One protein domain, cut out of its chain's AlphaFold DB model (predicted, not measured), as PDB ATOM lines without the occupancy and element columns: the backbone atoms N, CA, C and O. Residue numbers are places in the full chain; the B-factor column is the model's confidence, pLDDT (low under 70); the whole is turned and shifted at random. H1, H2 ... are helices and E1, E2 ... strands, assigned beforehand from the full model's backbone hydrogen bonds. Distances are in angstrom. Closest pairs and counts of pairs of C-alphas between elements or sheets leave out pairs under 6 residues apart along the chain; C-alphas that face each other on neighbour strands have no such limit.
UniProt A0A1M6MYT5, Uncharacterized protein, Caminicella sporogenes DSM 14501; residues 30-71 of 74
ATOM      1  N   GLU A  30     151.760 192.125 189.275       74.88
ATOM      2  CA  GLU A  30     150.860 191.181 189.925       74.88
ATOM      3  C   GLU A  30     151.646 190.086 190.654       74.88
ATOM      4  O   GLU A  30     151.382 189.858 191.831       74.88
ATOM      5  N   ASP A  31     152.686 189.522 190.030       76.50
ATOM      6  CA  ASP A  31     153.586 188.548 190.669       76.50
ATOM      7  C   ASP A  31     154.228 189.128 191.936       76.50
ATOM      8  O   ASP A  31     154.275 188.481 192.986       76.50
ATOM      9  N   ILE A  32     154.657 190.394 191.862       75.44
ATOM     10  CA  ILE A  32     155.231 191.133 192.994       75.44
ATOM     11  C   ILE A  32     154.204 191.303 194.122       75.44
ATOM     12  O   ILE A  32     154.513 191.048 195.288       75.44
ATOM     13  N   ASN A  33     152.988 191.742 193.789       71.69
ATOM     14  CA  ASN A  33     151.939 192.037 194.768       71.69
ATOM     15  C   ASN A  33     151.358 190.776 195.417       71.69
ATOM     16  O   ASN A  33     151.009 190.806 196.597       71.69
ATOM     17  N   ASN A  34     151.285 189.678 194.665       78.62
ATOM     18  CA  ASN A  34     150.809 188.385 195.150       78.62
ATOM     19  C   ASN A  34     151.873 187.643 195.973       78.62
ATOM     20  O   ASN A  34     151.572 186.621 196.587       78.62
ATOM     21  N   GLY A  35     153.104 188.165 196.029       76.00
ATOM     22  CA  GLY A  35     154.210 187.522 196.729       76.00
ATOM     23  C   GLY A  35     154.730 186.279 196.009       76.00
ATOM     24  O   GLY A  35     155.406 185.477 196.640       76.00
ATOM     25  N   SER A  36     154.460 186.137 194.710       81.75
ATOM     26  CA  SER A  36     154.888 185.016 193.857       81.75
ATOM     27  C   SER A  36     156.333 185.158 193.361       81.75
ATOM     28  O   SER A  36     156.715 184.577 192.345       81.75
ATOM     29  N   ILE A  37     157.145 185.941 194.073       83.06
ATOM     30  CA  ILE A  37     158.522 186.266 193.703       83.06
ATOM     31  C   ILE A  37     159.517 185.902 194.801       83.06
ATOM     32  O   ILE A  37     159.352 186.249 195.974       83.06
ATOM     33  N   TYR A  38     160.601 185.266 194.387       82.44
ATOM     34  CA  TYR A  38     161.795 185.054 195.184       82.44
ATOM     35  C   TYR A  38     162.801 186.183 194.930       82.44
ATOM     36  O   TYR A  38     162.909 186.711 193.821       82.44
ATOM     37  N   LYS A  39     163.522 186.579 195.982       76.94
ATOM     38  CA  LYS A  39     164.550 187.625 195.926       76.94
ATOM     39  C   LYS A  39     165.893 186.980 196.211       76.94
ATOM     40  O   LYS A  39     166.167 186.661 197.369       76.94
ATOM     41  N   ASN A  40     166.709 186.819 195.177       71.19
ATOM     42  CA  ASN A  40     168.050 186.284 195.334       71.19
ATOM     43  C   ASN A  40     169.048 187.430 195.504       71.19
ATOM     44  O   ASN A  40     169.247 188.217 194.578       71.19
ATOM     45  N   GLY A  41     169.636 187.555 196.692       68.25
ATOM     46  CA  GLY A  41     170.660 188.558 196.961       68.25
ATOM     47  C   GLY A  41     171.995 188.140 196.344       68.25
ATOM     48  O   GLY A  41     172.570 187.145 196.770       68.25
ATOM     49  N   ILE A  42     172.494 188.898 195.373       64.75
ATOM     50  CA  ILE A  42     173.823 188.746 194.781       64.75
ATOM     51  C   ILE A  42     174.643 189.966 195.171       64.75
ATOM     52  O   ILE A  42     174.327 191.072 194.758       64.75
ATOM     53  N   ASP A  43     175.712 189.802 195.940       63.34
ATOM     54  CA  ASP A  43     176.627 190.917 196.187       63.34
ATOM     55  C   ASP A  43     177.371 191.276 194.894       63.34
ATOM     56  O   ASP A  43     177.973 190.408 194.263       63.34
ATOM     57  N   ASN A  44     177.347 192.551 194.498       60.84
ATOM     58  CA  ASN A  44     178.201 193.069 193.439       60.84
ATOM     59  C   ASN A  44     179.590 193.377 194.036       60.84
ATOM     60  O   ASN A  44     179.737 194.354 194.780       60.84
ATOM     61  N   PRO A  45     180.629 192.587 193.711       59.06
ATOM     62  CA  PRO A  45     181.956 192.757 194.293       59.06
ATOM     63  C   PRO A  45     182.689 194.008 193.785       59.06
ATOM     64  O   PRO A  45     183.619 194.468 194.444       59.06
ATOM     65  N   GLU A  46     182.295 194.573 192.639       64.81
ATOM     66  CA  GLU A  46     182.936 195.754 192.048       64.81
ATOM     67  C   GLU A  46     182.446 197.055 192.688       64.81
ATOM     68  O   GLU A  46     183.233 197.977 192.910       64.81
ATOM     69  N   THR A  47     181.154 197.130 193.016       64.75
ATOM     70  CA  THR A  47     180.540 198.323 193.619       64.75
ATOM     71  C   THR A  47     180.299 198.187 195.121       64.75
ATOM     72  O   THR A  47     179.974 199.177 195.775       64.75
ATOM     73  N   SER A  48     180.499 196.990 195.691       65.31
ATOM     74  CA  SER A  48     180.108 196.643 197.070       65.31
ATOM     75  C   SER A  48     178.614 196.862 197.349       65.31
ATOM     76  O   SER A  48     178.210 197.086 198.491       65.31
ATOM     77  N   GLU A  49     177.783 196.825 196.309       57.56
ATOM     78  CA  GLU A  49     176.335 196.937 196.429       57.56
ATOM     79  C   GLU A  49     175.714 195.545 196.521       57.56
ATOM     80  O   GLU A  49     176.018 194.672 195.716       57.56
ATOM     81  N   CYS A  50     174.792 195.333 197.459       58.94
ATOM     82  CA  CYS A  50     173.973 194.124 197.451       58.94
ATOM     83  C   CYS A  50     172.963 194.238 196.315       58.94
ATOM     84  O   CYS A  50     172.091 195.102 196.381       58.94
ATOM     85  N   TRP A  51     173.083 193.398 195.293       65.38
ATOM     86  CA  TRP A  51     172.129 193.276 194.201       65.38
ATOM     87  C   TRP A  51     171.058 192.228 194.505       65.38
ATOM     88  O   TRP A  51     171.264 191.343 195.321       65.38
ATOM     89  N   CYS A  52     169.872 192.358 193.914       69.44
ATOM     90  CA  CYS A  52     168.760 191.435 194.127       69.44
ATOM     91  C   CYS A  52     168.188 191.065 192.768       69.44
ATOM     92  O   CYS A  52     167.588 191.921 192.116       69.44
ATOM     93  N   GLU A  53     168.335 189.807 192.373       74.88
ATOM     94  CA  GLU A  53     167.597 189.257 191.240       74.88
ATOM     95  C   GLU A  53     166.188 188.876 191.691       74.88
ATOM     96  O   GLU A  53     165.992 188.314 192.777       74.88
ATOM     97  N   LEU A  54     165.200 189.181 190.852       81.88
ATOM     98  CA  LEU A  54     163.833 188.716 191.043       81.88
ATOM     99  C   LEU A  54     163.608 187.464 190.204       81.88
ATOM    100  O   LEU A  54     163.964 187.411 189.030       81.88
ATOM    101  N   TRP A  55     163.011 186.464 190.835       87.06
ATOM    102  CA  TRP A  55     162.678 185.181 190.233       87.06
ATOM    103  C   TRP A  55     161.213 184.880 190.529       87.06
ATOM    104  O   TRP A  55     160.727 185.229 191.606       87.06
ATOM    105  N   HIS A  56     160.505 184.197 189.631       88.38
ATOM    106  CA  HIS A  56     159.258 183.533 190.029       88.38
ATOM    107  C   HIS A  56     159.583 182.457 191.070       88.38
ATOM    108  O   HIS A  56     160.600 181.776 190.941       88.38
ATOM    109  N   ILE A  57     158.743 182.299 192.099       86.81
ATOM    110  CA  ILE A  57     158.999 181.319 193.176       86.81
ATOM    111  C   ILE A  57     159.217 179.916 192.614       86.81
ATOM    112  O   ILE A  57     160.206 179.282 192.958       86.81
ATOM    113  N   GLU A  58     158.359 179.478 191.694       89.06
ATOM    114  CA  GLU A  58     158.474 178.154 191.072       89.06
ATOM    115  C   GLU A  58     159.820 177.979 190.355       89.06
ATOM    116  O   GLU A  58     160.445 176.927 190.432       89.06
ATOM    117  N   CYS A  59     160.313 179.034 189.700       89.69
ATOM    118  CA  CYS A  59     161.620 179.012 189.049       89.69
ATOM    119  C   CYS A  59     162.766 178.935 190.065       89.69
ATOM    120  O   CYS A  59     163.736 178.219 189.844       89.69
ATOM    121  N   ALA A  60     162.660 179.652 191.184       88.31
ATOM    122  CA  ALA A  60     163.661 179.580 192.243       88.31
ATOM    123  C   ALA A  60     163.704 178.191 192.903       88.31
ATOM    124  O   ALA A  60     164.787 177.704 193.211       88.31
ATOM    125  N   GLU A  61     162.554 177.535 193.077       89.94
ATOM    126  CA  GLU A  61     162.482 176.169 193.611       89.94
ATOM    127  C   GLU A  61     163.128 175.145 192.663       89.94
ATOM    128  O   GLU A  61     163.865 174.271 193.118       89.94
ATOM    129  N   ILE A  62     162.908 175.283 191.348       90.44
ATOM    130  CA  ILE A  62     163.563 174.444 190.329       90.44
ATOM    131  C   ILE A  62     165.084 174.626 190.373       90.44
ATOM    132  O   ILE A  62     165.828 173.647 190.339       90.44
ATOM    133  N   GLU A  63     165.542 175.873 190.463       87.75
ATOM    134  CA  GLU A  63     166.965 176.203 190.534       87.75
ATOM    135  C   GLU A  63     167.621 175.642 191.805       87.75
ATOM    136  O   GLU A  63     168.697 175.052 191.734       87.75
ATOM    137  N   GLU A  64     166.964 175.765 192.962       88.06
ATOM    138  CA  GLU A  64     167.461 175.213 194.230       88.06
ATOM    139  C   GLU A  64     167.541 173.679 194.183       88.06
ATOM    140  O   GLU A  64     168.508 173.082 194.668       88.06
ATOM    141  N   GLU A  65     166.548 173.021 193.578       91.50
ATOM    142  CA  GLU A  65     166.580 171.573 193.388       91.50
ATOM    143  C   GLU A  65     167.728 171.149 192.462       91.50
ATOM    144  O   GLU A  65     168.457 170.207 192.796       91.50
ATOM    145  N   TYR A  66     167.935 171.873 191.361       89.94
ATOM    146  CA  TYR A  66     169.039 171.632 190.435       89.94
ATOM    147  C   TYR A  66     170.401 171.817 191.114       89.94
ATOM    148  O   TYR A  66     171.247 170.921 191.058       89.94
ATOM    149  N   GLU A  67     170.612 172.925 191.825       88.38
ATOM    150  CA  GLU A  67     171.868 173.179 192.538       88.38
ATOM    151  C   GLU A  67     172.130 172.115 193.609       88.38
ATOM    152  O   GLU A  67     173.264 171.659 193.774       88.38
ATOM    153  N   ARG A  68     171.087 171.643 194.299       89.81
ATOM    154  CA  ARG A  68     171.212 170.555 195.276       89.81
ATOM    155  C   ARG A  68     171.618 169.228 194.627       89.81
ATOM    156  O   ARG A  68     172.361 168.465 195.245       89.81
ATOM    157  N   GLU A  69     171.109 168.925 193.436       94.50
ATOM    158  CA  GLU A  69     171.392 167.668 192.733       94.50
ATOM    159  C   GLU A  69     172.766 167.680 192.047       94.50
ATOM    160  O   GLU A  69     173.499 166.691 192.113       94.50
ATOM    161  N   TYR A  70     173.137 168.803 191.431       91.19
ATOM    162  CA  TYR A  70     174.310 168.900 190.559       91.19
ATOM    163  C   TYR A  70     175.480 169.680 191.171       91.19
ATOM    164  O   TYR A  70     176.614 169.546 190.707       91.19
ATOM    165  N   GLY A  71     175.249 170.449 192.239       87.44
ATOM    166  CA  GLY A  71     176.269 171.237 192.935       87.44
ATOM    167  C   GLY A  71     176.673 172.530 192.218       87.44
ATOM    168  O   GLY A  71     177.699 173.114 192.563       87.44
TER     169      GLY A  71
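This is residues 30 to 71 of the 74 residues of an uncharacterized protein of Caminicella sporogenes DSM 14501 (UniProt A0A1M6MYT5). A slender two-stranded hairpin, E1 and E2, and one helix, H2, spread from a shared corner like a wide V, with the short helix H1 near that same corner, at the open end of the hairpin. The far part of H2 and the residue after it, residues 64 to 71, stick out free, and the whole is flat. The printed part has 42 residues, with two named helices and two named strands in the order H1, E1, E2, H2; the sheet has the order E1, E2 and is antiparallel. The class is mixed, helices and strands. The whole is loose, with a radius of gyration of the C-alphas of 12.5 A and spans of 32 by 30 by 7 A.

H1 is residues 30 to 33, and its first C-alpha, that of Glu 30, is at (150.860, 191.181, 189.925). After a tight link of 3 residues comes E1, residues 37 to 44, 20.8 A from first to last C-alpha. A tight link of 4 residues leads to E2, residues 49 to 56, 22.6 A long, which begins with C-alpha 49 at (176.335, 196.937, 196.429). H2, residues 57 to 70, follows with 0 residues between, a tight link; it is 19.9 A long and ends with C-alpha 70 at (174.310, 168.900, 190.559).

E1 and E2 form a hairpin of antiparallel neighbours, with 153 degrees between their directions. The C-alphas of Ile 37 and His 56 face each other at 4.6 A, and those of Asn 44 and Glu 49 at 5.2 A. N 42 and O 51, 2.7 A, and N 55 and O 38, 3.0 A, are among the pairs within hydrogen-bond range. The closest C-alphas of E1 and H2 are those of Ile 37 and Ile 57, 5.0 A apart. Those of H1 and E1 are Asp 31 and Ile 37, 6.2 A apart, while H1 and H2 are apart. In H2 every O i to N i+4 pair is within hydrogen-bond range; H1 is too short for such a pair.

The two C-alphas farthest apart are those of Asn 34 and Glu 46, at 33.1 A. Without residues 64 to 71, which stand free, the body has 34 residues and spans 32 by 21 by 7 A. The printed part has no cut, and no link is long. The mean pLDDT of the printed part is 78.2, and residues 41 to 52 are under 70.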